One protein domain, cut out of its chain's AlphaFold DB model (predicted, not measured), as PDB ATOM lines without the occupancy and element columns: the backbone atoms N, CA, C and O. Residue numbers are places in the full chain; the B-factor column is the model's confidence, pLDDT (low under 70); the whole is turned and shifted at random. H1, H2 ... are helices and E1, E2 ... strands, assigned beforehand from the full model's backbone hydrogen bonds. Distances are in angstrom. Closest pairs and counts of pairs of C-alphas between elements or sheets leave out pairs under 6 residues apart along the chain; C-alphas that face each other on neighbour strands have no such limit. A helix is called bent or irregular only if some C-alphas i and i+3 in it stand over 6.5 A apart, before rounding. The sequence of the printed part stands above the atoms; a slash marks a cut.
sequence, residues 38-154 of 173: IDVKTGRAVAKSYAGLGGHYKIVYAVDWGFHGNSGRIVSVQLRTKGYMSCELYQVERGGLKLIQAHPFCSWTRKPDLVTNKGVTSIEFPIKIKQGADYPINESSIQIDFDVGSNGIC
ATOM      1  N   ILE A  38     149.537 109.110 133.097       96.62
ATOM      2  CA  ILE A  38     149.313 110.153 134.093       96.62
ATOM      3  C   ILE A  38     148.680 111.396 133.464       96.62
ATOM      4  O   ILE A  38     149.003 111.774 132.339       96.62
ATOM      5  N   ASP A  39     147.824 112.067 134.224       96.56
ATOM      6  CA  ASP A  39     147.392 113.441 133.986       96.56
ATOM      7  C   ASP A  39     147.779 114.294 135.196       96.56
ATOM      8  O   ASP A  39     147.460 113.988 136.344       96.56
ATOM      9  N   VAL A  40     148.502 115.377 134.946       96.62
ATOM     10  CA  VAL A  40     149.159 116.149 135.996       96.62
ATOM     11  C   VAL A  40     148.640 117.577 135.987       96.62
ATOM     12  O   VAL A  40     148.874 118.354 135.055       96.62
ATOM     13  N   LYS A  41     148.002 117.938 137.095       95.25
ATOM     14  CA  LYS A  41     147.357 119.222 137.355       95.25
ATOM     15  C   LYS A  41     148.206 120.036 138.314       95.25
ATOM     16  O   LYS A  41     148.749 119.518 139.286       95.25
ATOM     17  N   THR A  42     148.309 121.337 138.068       92.62
ATOM     18  CA  THR A  42     148.999 122.239 139.001       92.62
ATOM     19  C   THR A  42     148.193 122.394 140.288       92.62
ATOM     20  O   THR A  42     146.963 122.357 140.272       92.62
ATOM     21  N   GLY A  43     148.871 122.648 141.407       84.00
ATOM     22  CA  GLY A  43     148.229 122.861 142.703       84.00
ATOM     23  C   GLY A  43     147.177 123.969 142.681       84.00
ATOM     24  O   GLY A  43     146.133 123.841 143.310       84.00
ATOM     25  N   ARG A  44     147.381 125.017 141.866       84.31
ATOM     26  CA  ARG A  44     146.384 126.080 141.649       84.31
ATOM     27  C   ARG A  44     145.060 125.529 141.109       84.31
ATOM     28  O   ARG A  44     144.007 125.986 141.541       84.31
ATOM     29  N   ALA A  45     145.108 124.562 140.194       81.69
ATOM     30  CA  ALA A  45     143.916 123.971 139.591       81.69
ATOM     31  C   ALA A  45     143.100 123.128 140.586       81.69
ATOM     32  O   ALA A  45     141.895 122.976 140.410       81.69
ATOM     33  N   VAL A  46     143.737 122.607 141.641       81.75
ATOM     34  CA  VAL A  46     143.109 121.695 142.614       81.75
ATOM     35  C   VAL A  46     143.014 122.262 144.031       81.75
ATOM     36  O   VAL A  46     142.513 121.588 144.924       81.75
ATOM     37  N   ALA A  47     143.455 123.502 144.258       78.00
ATOM     38  CA  ALA A  47     143.564 124.095 145.592       78.00
ATOM     39  C   ALA A  47     142.245 124.056 146.383       78.00
ATOM     40  O   ALA A  47     142.246 123.765 147.576       78.00
ATOM     41  N   LYS A  48     141.108 124.292 145.711       76.56
ATOM     42  CA  LYS A  48     139.777 124.264 146.341       76.56
ATOM     43  C   LYS A  48     139.404 122.882 146.877       76.56
ATOM     44  O   LYS A  48     138.793 122.800 147.934       76.56
ATOM     45  N   SER A  49     139.807 121.813 146.189       76.62
ATOM     46  CA  SER A  49     139.481 120.429 146.559       76.62
ATOM     47  C   SER A  49     140.152 119.976 147.857       76.62
ATOM     48  O   SER A  49     139.769 118.960 148.421       76.62
ATOM     49  N   TYR A  50     141.143 120.731 148.329       74.31
ATOM     50  CA  TYR A  50     141.988 120.373 149.461       74.31
ATOM     51  C   TYR A  50     142.095 121.489 150.500       74.31
ATOM     52  O   TYR A  50     142.920 121.405 151.402       74.31
ATOM     53  N   ALA A  51     141.270 122.536 150.402       64.88
ATOM     54  CA  ALA A  51     141.285 123.661 151.337       64.88
ATOM     55  C   ALA A  51     140.897 123.261 152.778       64.88
ATOM     56  O   ALA A  51     141.246 123.963 153.721       64.88
ATOM     57  N   GLY A  52     140.201 122.131 152.948       60.81
ATOM     58  CA  GLY A  52     139.742 121.627 154.246       60.81
ATOM     59  C   GLY A  52     140.750 120.781 155.030       60.81
ATOM     60  O   GLY A  52     140.417 120.352 156.128       60.81
ATOM     61  N   LEU A  53     141.953 120.514 154.504       62.19
ATOM     62  CA  LEU A  53     142.904 119.601 155.159       62.19
ATOM     63  C   LEU A  53     143.707 120.230 156.312       62.19
ATOM     64  O   LEU A  53     144.350 119.482 157.033       62.19
ATOM     65  N   GLY A  54     143.632 121.552 156.532       52.47
ATOM     66  CA  GLY A  54     144.212 122.244 157.697       52.47
ATOM     67  C   GLY A  54     145.752 122.222 157.789       52.47
ATOM     68  O   GLY A  54     146.386 121.175 157.785       52.47
ATOM     69  N   GLY A  55     146.399 123.390 157.858       57.84
ATOM     70  CA  GLY A  55     147.861 123.506 158.014       57.84
ATOM     71  C   GLY A  55     148.576 124.278 156.897       57.84
ATOM     72  O   GLY A  55     147.988 124.646 155.884       57.84
ATOM     73  N   HIS A  56     149.870 124.552 157.095       67.56
ATOM     74  CA  HIS A  56     150.731 125.282 156.149       67.56
ATOM     75  C   HIS A  56     151.278 124.375 155.033       67.56
ATOM     76  O   HIS A  56     152.483 124.348 154.778       67.56
ATOM     77  N   TYR A  57     150.410 123.612 154.374       75.62
ATOM     78  CA  TYR A  57     150.791 122.801 153.222       75.62
ATOM     79  C   TYR A  57     150.504 123.555 151.919       75.62
ATOM     80  O   TYR A  57     149.471 124.201 151.749       75.62
ATOM     81  N   LYS A  58     151.427 123.465 150.961       87.50
ATOM     82  CA  LYS A  58     151.228 123.941 149.591       87.50
ATOM     83  C   LYS A  58     151.178 122.736 148.667       87.50
ATOM     84  O   LYS A  58     152.206 122.115 148.416       87.50
ATOM     85  N   ILE A  59     150.008 122.440 148.110       90.50
ATOM     86  CA  ILE A  59     149.912 121.454 147.028       90.50
ATOM     87  C   ILE A  59     150.602 122.032 145.796       90.50
ATOM     88  O   ILE A  59     150.312 123.158 145.381       90.50
ATOM     89  N   VAL A  60     151.532 121.273 145.229       94.31
ATOM     90  CA  VAL A  60     152.306 121.671 144.052       94.31
ATOM     91  C   VAL A  60     151.734 121.025 142.800       94.31
ATOM     92  O   VAL A  60     151.462 121.741 141.835       94.31
ATOM     93  N   TYR A  61     151.456 119.722 142.843       96.06
ATOM     94  CA  TYR A  61     150.796 118.992 141.766       96.06
ATOM     95  C   TYR A  61     149.757 118.004 142.306       96.06
ATOM     96  O   TYR A  61     149.881 117.492 143.414       96.06
ATOM     97  N   ALA A  62     148.743 117.720 141.495       95.38
ATOM     98  CA  ALA A  62     147.922 116.522 141.606       95.38
ATOM     99  C   ALA A  62     148.154 115.672 140.358       95.38
ATOM    100  O   ALA A  62     148.096 116.192 139.246       95.38
ATOM    101  N   VAL A  63     148.427 114.393 140.553       96.62
ATOM    102  CA  VAL A  63     148.731 113.422 139.511       96.62
ATOM    103  C   VAL A  63     147.643 112.366 139.541       96.62
ATOM    104  O   VAL A  63     147.599 111.545 140.454       96.62
ATOM    105  N   ASP A  64     146.744 112.434 138.571       95.50
ATOM    106  CA  ASP A  64     145.838 111.339 138.256       95.50
ATOM    107  C   ASP A  64     146.630 110.276 137.507       95.50
ATOM    108  O   ASP A  64     147.363 110.604 136.579       95.50
ATOM    109  N   TRP A  65     146.504 109.020 137.910       95.00
ATOM    110  CA  TRP A  65     147.159 107.896 137.252       95.00
ATOM    111  C   TRP A  65     146.138 106.822 136.907       95.00
ATOM    112  O   TRP A  65     145.104 106.702 137.574       95.00
ATOM    113  N   GLY A  66     146.442 106.022 135.892       92.06
ATOM    114  CA  GLY A  66     145.692 104.810 135.598       92.06
ATOM    115  C   GLY A  66     146.569 103.714 135.010       92.06
ATOM    116  O   GLY A  66     147.533 103.998 134.302       92.06
ATOM    117  N   PHE A  67     146.242 102.468 135.353       91.50
ATOM    118  CA  PHE A  67     146.968 101.266 134.951       91.50
ATOM    119  C   PHE A  67     146.062 100.037 135.107       91.50
ATOM    120  O   PHE A  67     145.399  99.898 136.132       91.50
ATOM    121  N   HIS A  68     145.973  99.178 134.084       87.19
ATOM    122  CA  HIS A  68     145.149  97.949 134.093       87.19
ATOM    123  C   HIS A  68     143.725  98.108 134.676       87.19
ATOM    124  O   HIS A  68     143.255  97.292 135.466       87.19
ATOM    125  N   GLY A  69     143.017  99.178 134.295       83.81
ATOM    126  CA  GLY A  69     141.636  99.434 134.734       83.81
ATOM    127  C   GLY A  69     141.497 100.024 136.143       83.81
ATOM    128  O   GLY A  69     140.412 100.479 136.501       83.81
ATOM    129  N   ASN A  70     142.585 100.104 136.911       88.75
ATOM    130  CA  ASN A  70     142.633 100.862 138.152       88.75
ATOM    131  C   ASN A  70     143.096 102.291 137.895       88.75
ATOM    132  O   ASN A  70     143.805 102.591 136.933       88.75
ATOM    133  N   SER A  71     142.683 103.186 138.782       92.69
ATOM    134  CA  SER A  71     143.107 104.577 138.759       92.69
ATOM    135  C   SER A  71     143.129 105.153 140.162       92.69
ATOM    136  O   SER A  71     142.487 104.645 141.085       92.69
ATOM    137  N   GLY A  72     143.864 106.241 140.314       92.62
ATOM    138  CA  GLY A  72     143.942 106.956 141.570       92.62
ATOM    139  C   GLY A  72     144.523 108.340 141.383       92.62
ATOM    140  O   GLY A  72     144.791 108.791 140.269       92.62
ATOM    141  N   ARG A  73     144.713 109.025 142.509       93.88
ATOM    142  CA  ARG A  73     145.327 110.346 142.539       93.88
ATOM    143  C   ARG A  73     146.392 110.407 143.616       93.88
ATOM    144  O   ARG A  73     146.142 110.034 144.760       93.88
ATOM    145  N   ILE A  74     147.546 110.945 143.247       94.38
ATOM    146  CA  ILE A  74     148.603 111.361 144.165       94.38
ATOM    147  C   ILE A  74     148.611 112.888 144.200       94.38
ATOM    148  O   ILE A  74     148.460 113.538 143.168       94.38
ATOM    149  N   VAL A  75     148.795 113.491 145.366       93.81
ATOM    150  CA  VAL A  75     149.074 114.921 145.498       93.81
ATOM    151  C   VAL A  75     150.479 115.117 146.038       93.81
ATOM    152  O   VAL A  75     150.860 114.509 147.036       93.81
ATOM    153  N   SER A  76     151.249 115.971 145.369       94.81
ATOM    154  CA  SER A  76     152.548 116.408 145.853       94.81
ATOM    155  C   SER A  76     152.387 117.674 146.676       94.81
ATOM    156  O   SER A  76     151.785 118.668 146.256       94.81
ATOM    157  N   VAL A  77     152.915 117.622 147.886       92.81
ATOM    158  CA  VAL A  77     152.782 118.643 148.906       92.81
ATOM    159  C   VAL A  77     154.164 119.161 149.245       92.81
ATOM    160  O   VAL A  77     155.135 118.420 149.374       92.81
ATOM    161  N   GLN A  78     154.263 120.475 149.338       91.75
ATOM    162  CA  GLN A  78     155.392 121.153 149.927       91.75
ATOM    163  C   GLN A  78     154.974 121.621 151.319       91.75
ATOM    164  O   GLN A  78     154.097 122.483 151.440       91.75
ATOM    165  N   LEU A  79     155.604 121.067 152.348       88.75
ATOM    166  CA  LEU A  79     155.357 121.430 153.739       88.75
ATOM    167  C   LEU A  79     156.560 122.201 154.294       88.75
ATOM    168  O   LEU A  79     157.707 121.946 153.921       88.75
ATOM    169  N   ARG A  80     156.295 123.183 155.162       86.12
ATOM    170  CA  ARG A  80     157.331 123.894 155.916       86.12
ATOM    171  C   ARG A  80     157.177 123.580 157.394       86.12
ATOM    172  O   ARG A  80     156.238 124.054 158.029       86.12
ATOM    173  N   THR A  81     158.142 122.856 157.945       79.31
ATOM    174  CA  THR A  81     158.138 122.426 159.347       79.31
ATOM    175  C   THR A  81     159.400 122.936 160.019       79.31
ATOM    176  O   THR A  81     160.494 122.737 159.507       79.31
ATOM    177  N   LYS A  82     159.257 123.640 161.151       77.31
ATOM    178  CA  LYS A  82     160.377 124.103 162.000       77.31
ATOM    179  C   LYS A  82     161.545 124.752 161.222       77.31
ATOM    180  O   LYS A  82     162.708 124.580 161.564       77.31
ATOM    181  N   GLY A  83     161.230 125.510 160.168       77.75
ATOM    182  CA  GLY A  83     162.206 126.280 159.389       77.75
ATOM    183  C   GLY A  83     162.752 125.603 158.127       77.75
ATOM    184  O   GLY A  83     163.277 126.323 157.279       77.75
ATOM    185  N   TYR A  84     162.556 124.295 157.933       81.94
ATOM    186  CA  TYR A  84     162.961 123.576 156.718       81.94
ATOM    187  C   TYR A  84     161.758 123.162 155.859       81.94
ATOM    188  O   TYR A  84     160.612 123.164 156.311       81.94
ATOM    189  N   MET A  85     162.031 122.849 154.592       88.19
ATOM    190  CA  MET A  85     161.036 122.430 153.602       88.19
ATOM    191  C   MET A  85     161.085 120.909 153.420       88.19
ATOM    192  O   MET A  85     162.179 120.353 153.339       88.19
ATOM    193  N   SER A  86     159.936 120.246 153.324       90.12
ATOM    194  CA  SER A  86     159.809 118.828 152.957       90.12
ATOM    195  C   SER A  86     158.914 118.649 151.732       90.12
ATOM    196  O   SER A  86     158.006 119.452 151.481       90.12
ATOM    197  N   CYS A  87     159.199 117.603 150.959       92.38
ATOM    198  CA  CYS A  87     158.412 117.160 149.815       92.38
ATOM    199  C   CYS A  87     157.685 115.887 150.220       92.38
ATOM    200  O   CYS A  87     158.323 114.892 150.551       92.38
ATOM    201  N   GLU A  88     156.362 115.920 150.192       91.69
ATOM    202  CA  GLU A  88     155.519 114.810 150.625       91.69
ATOM    203  C   GLU A  88     154.570 114.413 149.500       91.69
ATOM    204  O   GLU A  88     154.017 115.263 148.799       91.69
ATOM    205  N   LEU A  89     154.391 113.113 149.308       92.69
ATOM    206  CA  LEU A  89     153.421 112.534 148.397       92.69
ATOM    207  C   LEU A  89     152.321 111.890 149.218       92.69
ATOM    208  O   LEU A  89     152.583 111.048 150.077       92.69
ATOM    209  N   TYR A  90     151.087 112.256 148.903       90.25
ATOM    210  CA  TYR A  90     149.907 111.657 149.497       90.25
ATOM    211  C   TYR A  90     149.050 111.003 148.428       90.25
ATOM    212  O   TYR A  90     148.769 111.613 147.400       90.25
ATOM    213  N   GLN A  91     148.564 109.803 148.697       90.69
ATOM    214  CA  GLN A  91     147.488 109.200 147.933       90.69
ATOM    215  C   GLN A  91     146.140 109.708 148.441       90.69
ATOM    216  O   GLN A  91     145.903 109.807 149.646       90.69
ATOM    217  N   VAL A  92     145.250 110.030 147.510       88.44
ATOM    218  CA  VAL A  92     143.873 110.414 147.818       88.44
ATOM    219  C   VAL A  92     143.034 109.151 147.973       88.44
ATOM    220  O   VAL A  92     142.912 108.363 147.036       88.44
ATOM    221  N   GLU A  93     142.424 108.985 149.138       85.50
ATOM    222  CA  GLU A  93     141.519 107.883 149.460       85.50
ATOM    223  C   GLU A  93     140.126 108.416 149.831       85.50
ATOM    224  O   GLU A  93     139.935 109.609 150.072       85.50
ATOM    225  N   ARG A  94     139.119 107.529 149.900       76.94
ATOM    226  CA  ARG A  94     137.712 107.907 150.161       76.94
ATOM    227  C   ARG A  94     137.492 108.652 151.489       76.94
ATOM    228  O   ARG A  94     136.453 109.284 151.643       76.94
ATOM    229  N   GLY A  95     138.443 108.582 152.424       71.69
ATOM    230  CA  GLY A  95     138.378 109.226 153.738       71.69
ATOM    231  C   GLY A  95     139.421 110.320 153.985       71.69
ATOM    232  O   GLY A  95     139.439 110.870 155.083       71.69
ATOM    233  N   GLY A  96     140.288 110.641 153.017       80.94
ATOM    234  CA  GLY A  96     141.321 111.662 153.211       80.94
ATOM    235  C   GLY A  96     142.596 111.443 152.402       80.94
ATOM    236  O   GLY A  96     142.586 110.837 151.332       80.94
ATOM    237  N   LEU A  97     143.698 111.989 152.918       84.69
ATOM    238  CA  LEU A  97     145.030 111.846 152.343       84.69
ATOM    239  C   LEU A  97     145.859 110.852 153.153       84.69
ATOM    240  O   LEU A  97     146.031 111.022 154.358       84.69
ATOM    241  N   LYS A  98     146.432 109.866 152.469       85.75
ATOM    242  CA  LYS A  98     147.363 108.894 153.035       85.75
ATOM    243  C   LYS A  98     148.779 109.224 152.581       85.75
ATOM    244  O   LYS A  98     149.031 109.253 151.382       85.75
ATOM    245  N   LEU A  99     149.697 109.483 153.511       86.00
ATOM    246  CA  LEU A  99     151.101 109.723 153.168       86.00
ATOM    247  C   LEU A  99     151.709 108.439 152.596       86.00
ATOM    248  O   LEU A  99     151.657 107.398 153.247       86.00
ATOM    249  N   ILE A 100     152.284 108.532 151.398       87.69
ATOM    250  CA  ILE A 100     152.924 107.395 150.725       87.69
ATOM    251  C   ILE A 100     154.435 107.558 150.579       87.69
ATOM    252  O   ILE A 100     155.146 106.564 150.462       87.69
ATOM    253  N   GLN A 101     154.941 108.795 150.595       88.94
ATOM    254  CA  GLN A 101     156.377 109.066 150.590       88.94
ATOM    255  C   GLN A 101     156.680 110.474 151.096       88.94
ATOM    256  O   GLN A 101     155.905 111.398 150.867       88.94
ATOM    257  N   ALA A 102     157.828 110.654 151.740       88.19
ATOM    258  CA  ALA A 102     158.296 111.956 152.186       88.19
ATOM    259  C   ALA A 102     159.813 112.058 152.030       88.19
ATOM    260  O   ALA A 102     160.530 111.072 152.193       88.19
ATOM    261  N   HIS A 103     160.301 113.261 151.748       88.31
ATOM    262  CA  HIS A 103     161.720 113.575 151.786       88.31
ATOM    263  C   HIS A 103     161.925 114.915 152.508       88.31
ATOM    264  O   HIS A 103     161.291 115.916 152.150       88.31
ATOM    265  N   PRO A 104     162.785 114.982 153.539       88.94
ATOM    266  CA  PRO A 104     163.088 116.237 154.213       88.94
ATOM    267  C   PRO A 104     164.049 117.089 153.375       88.94
ATOM    268  O   PRO A 104     164.712 116.600 152.462       88.94
ATOM    269  N   PHE A 105     164.164 118.371 153.710       89.81
ATOM    270  CA  PHE A 105     165.137 119.293 153.114       89.81
ATOM    271  C   PHE A 105     165.067 119.386 151.590       89.81
ATOM    272  O   PHE A 105     166.102 119.444 150.927       89.81
ATOM    273  N   CYS A 106     163.868 119.381 151.014       92.00
ATOM    274  CA  CYS A 106     163.735 119.403 149.566       92.00
ATOM    275  C   CYS A 106     162.666 120.358 149.054       92.00
ATOM    276  O   CYS A 106     161.784 120.821 149.783       92.00
ATOM    277  N   SER A 107     162.755 120.629 147.755       93.50
ATOM    278  CA  SER A 107     161.748 121.347 146.985       93.50
ATOM    279  C   SER A 107     161.448 120.637 145.674       93.50
ATOM    280  O   SER A 107     162.372 120.168 145.010       93.50
ATOM    281  N   TRP A 108     160.184 120.634 145.256       95.44
ATOM    282  CA  TRP A 108     159.784 120.157 143.929       95.44
ATOM    283  C   TRP A 108     160.394 121.031 142.826       95.44
ATOM    284  O   TRP A 108     160.309 122.259 142.905       95.44
ATOM    285  N   THR A 109     160.992 120.425 141.797       94.56
ATOM    286  CA  THR A 109     161.709 121.176 140.744       94.56
ATOM    287  C   THR A 109     160.901 121.324 139.465       94.56
ATOM    288  O   THR A 109     160.727 122.437 138.967       94.56
ATOM    289  N   ARG A 110     160.377 120.219 138.933       94.56
ATOM    290  CA  ARG A 110     159.607 120.189 137.684       94.56
ATOM    291  C   ARG A 110     158.333 119.361 137.830       94.56
ATOM    292  O   ARG A 110     158.064 118.774 138.877       94.56
ATOM    293  N   LYS A 111     157.512 119.394 136.782       96.12
ATOM    294  CA  LYS A 111     156.276 118.618 136.682       96.12
ATOM    295  C   LYS A 111     156.608 117.113 136.743       96.12
ATOM    296  O   LYS A 111     157.569 116.720 136.081       96.12
ATOM    297  N   PRO A 112     155.849 116.306 137.509       97.56
ATOM    298  CA  PRO A 112     155.966 114.854 137.476       97.56
ATOM    299  C   PRO A 112     155.776 114.294 136.070       97.56
ATOM    300  O   PRO A 112     155.011 114.863 135.284       97.56
ATOM    301  N   ASP A 113     156.458 113.194 135.779       97.50
ATOM    302  CA  ASP A 113     156.447 112.556 134.463       97.50
ATOM    303  C   ASP A 113     156.498 111.030 134.579       97.50
ATOM    304  O   ASP A 113     156.844 110.496 135.634       97.50
ATOM    305  N   LEU A 114     156.162 110.328 133.501       96.00
ATOM    306  CA  LEU A 114     156.393 108.891 133.398       96.00
ATOM    307  C   LEU A 114     157.826 108.629 132.948       96.00
ATOM    308  O   LEU A 114     158.294 109.181 131.955       96.00
ATOM    309  N   VAL A 115     158.508 107.740 133.658       94.69
ATOM    310  CA  VAL A 115     159.842 107.264 133.287       94.69
ATOM    311  C   VAL A 115     159.832 105.747 133.222       94.69
ATOM    312  O   VAL A 115     159.206 105.094 134.051       94.69
ATOM    313  N   THR A 116     160.542 105.182 132.248       91.75
ATOM    314  CA  THR A 116     160.751 103.736 132.161       91.75
ATOM    315  C   THR A 116     162.234 103.447 132.286       91.75
ATOM    316  O   THR A 116     163.021 103.832 131.423       91.75
ATOM    317  N   ASN A 117     162.618 102.753 133.352       85.38
ATOM    318  CA  ASN A 117     163.998 102.378 133.627       85.38
ATOM    319  C   ASN A 117     164.087 100.866 133.792       85.38
ATOM    320  O   ASN A 117     163.409 100.287 134.632       85.38
ATOM    321  N   LYS A 118     164.938 100.218 132.987       86.50
ATOM    322  CA  LYS A 118     165.159  98.758 133.036       86.50
ATOM    323  C   LYS A 118     163.860  97.929 132.973       86.50
ATOM    324  O   LYS A 118     163.779  96.866 133.572       86.50
ATOM    325  N   GLY A 119     162.858  98.415 132.239       83.19
ATOM    326  CA  GLY A 119     161.571  97.731 132.070       83.19
ATOM    327  C   GLY A 119     160.533  98.006 133.163       83.19
ATOM    328  O   GLY A 119     159.408  97.542 133.027       83.19
ATOM    329  N   VAL A 120     160.865  98.789 134.193       86.25
ATOM    330  CA  VAL A 120     159.903  99.270 135.194       86.25
ATOM    331  C   VAL A 120     159.453 100.671 134.806       86.25
ATOM    332  O   VAL A 120     160.293 101.543 134.568       86.25
ATOM    333  N   THR A 121     158.141 100.879 134.719       92.19
ATOM    334  CA  THR A 121     157.553 102.204 134.509       92.19
ATOM    335  C   THR A 121     157.119 102.794 135.841       92.19
ATOM    336  O   THR A 121     156.445 102.133 136.629       92.19
ATOM    337  N   SER A 122     157.469 104.055 136.065       94.31
ATOM    338  CA  SER A 122     157.247 104.753 137.327       94.31
ATOM    339  C   SER A 122     156.785 106.180 137.073       94.31
ATOM    340  O   SER A 122     157.133 106.799 136.065       94.31
ATOM    341  N   ILE A 123     156.037 106.732 138.022       96.00
ATOM    342  CA  ILE A 123     155.803 108.170 138.112       96.00
ATOM    343  C   ILE A 123     157.011 108.780 138.821       96.00
ATOM    344  O   ILE A 123     157.251 108.515 140.001       96.00
ATOM    345  N   GLU A 124     157.769 109.605 138.112       96.38
ATOM    346  CA  GLU A 124     158.878 110.360 138.677       96.38
ATOM    347  C   GLU A 124     158.396 111.718 139.188       96.38
ATOM    348  O   GLU A 124     157.780 112.494 138.460       96.38
ATOM    349  N   PHE A 125     158.752 112.034 140.431       96.56
ATOM    350  CA  PHE A 125     158.556 113.325 141.075       96.56
ATOM    351  C   PHE A 125     159.920 113.969 141.369       96.56
ATOM    352  O   PHE A 125     160.551 113.665 142.386       96.56
ATOM    353  N   PRO A 126     160.401 114.862 140.494       96.62
ATOM    354  CA  PRO A 126     161.731 115.446 140.630       96.62
ATOM    355  C   PRO A 126     161.829 116.444 141.788       96.62
ATOM    356  O   PRO A 126     160.956 117.302 141.977       96.62
ATOM    357  N   ILE A 127     162.925 116.354 142.539       95.06
ATOM    358  CA  ILE A 127     163.202 117.175 143.717       95.06
ATOM    359  C   ILE A 127     164.627 117.729 143.696       95.06
ATOM    360  O   ILE A 127     165.551 117.133 143.152       95.06
ATOM    361  N   LYS A 128     164.807 118.859 144.372       93.81
ATOM    362  CA  LYS A 128     166.107 119.391 144.779       93.81
ATOM    363  C   LYS A 128     166.263 119.193 146.267       93.81
ATOM    364  O   LYS A 128     165.369 119.599 147.003       93.81
ATOM    365  N   ILE A 129     167.389 118.648 146.706       90.31
ATOM    366  CA  ILE A 129     167.713 118.469 148.122       90.31
ATOM    367  C   ILE A 129     168.717 119.549 148.540       90.31
ATOM    368  O   ILE A 129     169.736 119.747 147.878       90.31
ATOM    369  N   LYS A 130     168.425 120.247 149.639       86.19
ATOM    370  CA  LYS A 130     169.285 121.255 150.268       86.19
ATOM    371  C   LYS A 130     169.151 121.199 151.793       86.19
ATOM    372  O   LYS A 130     168.187 121.716 152.353       86.19
ATOM    373  N   GLN A 131     170.148 120.615 152.456       81.19
ATOM    374  CA  GLN A 131     170.160 120.372 153.911       81.19
ATOM    375  C   GLN A 131     170.638 121.569 154.755       81.19
ATOM    376  O   GLN A 131     170.501 121.558 155.973       81.19
ATOM    377  N   GLY A 132     171.161 122.624 154.128       76.38
ATOM    378  CA  GLY A 132     171.652 123.820 154.812       76.38
ATOM    379  C   GLY A 132     172.200 124.853 153.830       76.38
ATOM    380  O   GLY A 132     172.151 124.645 152.618       76.38
ATOM    381  N   ALA A 133     172.698 125.983 154.338       76.38
ATOM    382  CA  ALA A 133     173.301 127.021 153.499       76.38
ATOM    383  C   ALA A 133     174.580 126.525 152.802       76.38
ATOM    384  O   ALA A 133     174.738 126.766 151.607       76.38
ATOM    385  N   ASP A 134     175.405 125.770 153.533       81.31
ATOM    386  CA  ASP A 134     176.728 125.301 153.098       81.31
ATOM    387  C   ASP A 134     176.701 123.943 152.378       81.31
ATOM    388  O   ASP A 134     177.727 123.461 151.903       81.31
ATOM    389  N   TYR A 135     175.527 123.313 152.283       77.62
ATOM    390  CA  TYR A 135     175.379 122.020 151.620       77.62
ATOM    391  C   TYR A 135     175.135 122.193 150.116       77.62
ATOM    392  O   TYR A 135     174.310 123.031 149.723       77.62
ATOM    393  N   PRO A 136     175.791 121.379 149.267       82.31
ATOM    394  CA  PRO A 136     175.544 121.400 147.836       82.31
ATOM    395  C   PRO A 136     174.092 121.026 147.541       82.31
ATOM    396  O   PRO A 136     173.472 120.209 148.227       82.31
ATOM    397  N   ILE A 137     173.549 121.655 146.504       86.69
ATOM    398  CA  ILE A 137     172.218 121.336 146.004       86.69
ATOM    399  C   ILE A 137     172.334 120.099 145.120       86.69
ATOM    400  O   ILE A 137     173.010 120.148 144.094       86.69
ATOM    401  N   ASN A 138     171.621 119.037 145.486       87.56
ATOM    402  CA  ASN A 138     171.579 117.802 144.710       87.56
ATOM    403  C   ASN A 138     170.227 117.663 144.007       87.56
ATOM    404  O   ASN A 138     169.178 117.811 144.637       87.56
ATOM    405  N   GLU A 139     170.258 117.370 142.708       91.19
ATOM    406  CA  GLU A 139     169.079 116.926 141.961       91.19
ATOM    407  C   GLU A 139     168.801 115.459 142.297       91.19
ATOM    408  O   GLU A 139     169.718 114.639 142.371       91.19
ATOM    409  N   SER A 140     167.535 115.128 142.515       92.56
ATOM    410  CA  SER A 140     167.084 113.768 142.797       92.56
ATOM    411  C   SER A 140     165.631 113.601 142.351       92.56
ATOM    412  O   SER A 140     165.013 114.522 141.809       92.56
ATOM    413  N   SER A 141     165.057 112.427 142.574       92.19
ATOM    414  CA  SER A 141     163.643 112.186 142.333       92.19
ATOM    415  C   SER A 141     163.072 111.177 143.319       92.19
ATOM    416  O   SER A 141     163.759 110.293 143.827       92.19
ATOM    417  N   ILE A 142     161.786 111.348 143.600       91.81
ATOM    418  CA  ILE A 142     160.956 110.334 144.235       91.81
ATOM    419  C   ILE A 142     160.280 109.550 143.108       91.81
ATOM    420  O   ILE A 142     159.702 110.164 142.214       91.81
ATOM    421  N   GLN A 143     160.349 108.221 143.130       92.12
ATOM    422  CA  GLN A 143     159.743 107.366 142.107       92.12
ATOM    423  C   GLN A 143     158.671 106.472 142.728       92.12
ATOM    424  O   GLN A 143     158.895 105.866 143.776       92.12
ATOM    425  N   ILE A 144     157.508 106.427 142.077       92.44
ATOM    426  CA  ILE A 144     156.383 105.560 142.424       92.44
ATOM    427  C   ILE A 144     156.164 104.590 141.267       92.44
ATOM    428  O   ILE A 144     155.711 104.998 140.197       92.44
ATOM    429  N   ASP A 145     156.505 103.327 141.478       91.88
ATOM    430  CA  ASP A 145     156.465 102.306 140.434       91.88
ATOM    431  C   ASP A 145     155.031 101.842 140.170       91.88
ATOM    432  O   ASP A 145     154.220 101.728 141.095       91.88
ATOM    433  N   PHE A 146     154.724 101.555 138.905       90.12
ATOM    434  CA  PHE A 146     153.546 100.772 138.556       90.12
ATOM    435  C   PHE A 146     153.849  99.294 138.770       90.12
ATOM    436  O   PHE A 146     154.856  98.776 138.286       90.12
ATOM    437  N   ASP A 147     152.957  98.615 139.477       85.94
ATOM    438  CA  ASP A 147     153.078  97.201 139.784       85.94
ATOM    439  C   ASP A 147     152.010  96.408 139.031       85.94
ATOM    440  O   ASP A 147     150.803  96.598 139.212       85.94
ATOM    441  N   VAL A 148     152.479  95.498 138.175       84.75
ATOM    442  CA  VAL A 148     151.635  94.592 137.389       84.75
ATOM    443  C   VAL A 148     150.897  93.612 138.303       84.75
ATOM    444  O   VAL A 148     149.757  93.262 138.019       84.75
ATOM    445  N   GLY A 149     151.500  93.195 139.423       80.81
ATOM    446  CA  GLY A 149     150.889  92.240 140.349       80.81
ATOM    447  C   GLY A 149     149.626  92.788 141.016       80.81
ATOM    448  O   GLY A 149     148.617  92.089 141.112       80.81
ATOM    449  N   SER A 150     149.658  94.052 141.438       79.69
ATOM    450  CA  SER A 150     148.511  94.755 142.024       79.69
ATOM    451  C   SER A 150     147.658  95.524 141.012       79.69
ATOM    452  O   SER A 150     146.635  96.097 141.400       79.69
ATOM    453  N   ASN A 151     148.037  95.538 139.727       85.00
ATOM    454  CA  ASN A 151     147.427  96.382 138.696       85.00
ATOM    455  C   ASN A 151     147.344  97.853 139.142       85.00
ATOM    456  O   ASN A 151     146.334  98.515 138.921       85.00
ATOM    457  N   GLY A 152     148.353  98.362 139.843       86.81
ATOM    458  CA  GLY A 152     148.277  99.650 140.526       86.81
ATOM    459  C   GLY A 152     149.626 100.338 140.637       86.81
ATOM    460  O   GLY A 152     150.536 100.081 139.855       86.81
ATOM    461  N   ILE A 153     149.737 101.232 141.614       87.94
ATOM    462  CA  ILE A 153     151.010 101.825 142.017       87.94
ATOM    463  C   ILE A 153     151.482 101.196 143.323       87.94
ATOM    464  O   ILE A 153     150.672 100.870 144.197       87.94
ATOM    465  N   CYS A 154     152.792 101.092 143.501       83.25
ATOM    466  CA  CYS A 154     153.353 100.762 144.798       83.25
ATOM    467  C   CYS A 154     153.098 101.895 145.791       83.25
ATOM    468  O   CYS A 154     153.397 103.061 145.527       83.25
TER     469      CYS A 154
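AT A GLANCE: This is residues 38 to 154 of the 173 residues of an uncharacterized protein of Cupriavidus gilardii (UniProt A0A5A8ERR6). Two strongly twisted antiparallel sheets stand face to face as a flat sandwich: a larger one of five strands, E1 to E5, and a smaller branched one of E6, E7, E8 and E9. One helix, H1, packs on a face of the larger sheet, across its strands and apart from the strands of the smaller one. The larger sheet has the order E1, E2, E3, E4, E5; in the smaller, E8 pairs with each of E6, E7 and E9. The printed part has 117 residues, with one named helix and nine named strands in the order E1, H1, E2 to E9, and its class is mostly strand. It is compact, with a radius of gyration of the C-alphas of 14.6 A and spans of 45 by 38 by 21 A.

IN THESE COORDINATES: In the larger sheet, E1 is residues 38 to 42, 13.0 A long, and begins at C-alpha 38 at (149.313, 110.153, 134.093). E2, residues 57 to 67, is 28.5 A long and bends by 58 degrees at residue 60. E3, residues 70 to 81, is the longest strand by residues and measures 34.0 A, from (142.633, 100.862, 138.152) to (158.138, 122.426, 159.347). E4 is residues 84 to 93, 27.5 A, and E5 is residues 96 to 104, 22.3 A, with a bend of 64 degrees at residue 101. H1, residues 43 to 53, is 13.9 A long and irregular: C-alphas 45 and 48 are 7.9 A apart. In the smaller sheet, E6 is residues 106 to 108, 6.9 A, and E7 is residues 113 to 117, 12.7 A. E8, residues 120 to 129, is 24.4 A long and bends by 63 degrees at residue 123. E9, residues 138 to 147, is 28.1 A long and ends at C-alpha 147 at (153.078, 97.201, 139.784).

HOW THE PARTS SIT: E2 to E5 form a meander, each strand the antiparallel neighbour of the one before, and E1 and E5 are the edge strands of their sheet. E1 and E2 are antiparallel neighbours, and N 39 and O 64 are within hydrogen-bond range across the pair, 2.8 A apart. In the hairpin of E2 and E3, N 63 and O 74 are 2.8 A apart; in that of E3 and E4, N 77 and O 88 are 2.8 A apart; in that of E4 and E5, N 89 and O 101 are 2.8 A apart. H1 is on this sheet at a height of 8.0 A, making two layers, a helix on one face of a sheet. It lies only just over E2 and E3, with 3 of its C-alphas falling on each, and runs across the strands, at 73 degrees to E2 on the local plane. The closest C-alphas of H1 and E2 are those of Gly 43 and Val 60, 4.5 A apart. In H1, 2 of 7 O i to N i+4 pairs and 4 of 8 O i to N i+3 pairs are within hydrogen-bond range. E7, E8 and E9 form a second meander. E6 and E7 lie on one side of E8, beside residues 127 to 129 and 120 to 124, and E9 on the other side. N 107 and O 128 are 2.9 A apart between E6 and E8, N 115 and O 122 2.9 A between E7 and E8, and N 125 and O 142 2.8 A between E8 and E9. The two sheets make a sandwich, two sheets face to face, with their facing parts 9.9 A centre to centre and their planes 23 degrees apart. Between them, the closest C-alphas of E4 and E6 are those of Ser 86 and Cys 106, 5.2 A apart.

THE WHOLE: The C-alphas farthest apart are those of Gly 69 and Asp 134, at 47.3 A. The printed part has no cut. No link is long; that from E8 to E9 is short and the others are tight. The mean pLDDT of the printed part is 87.2, and residues 51 to 56 are under 70.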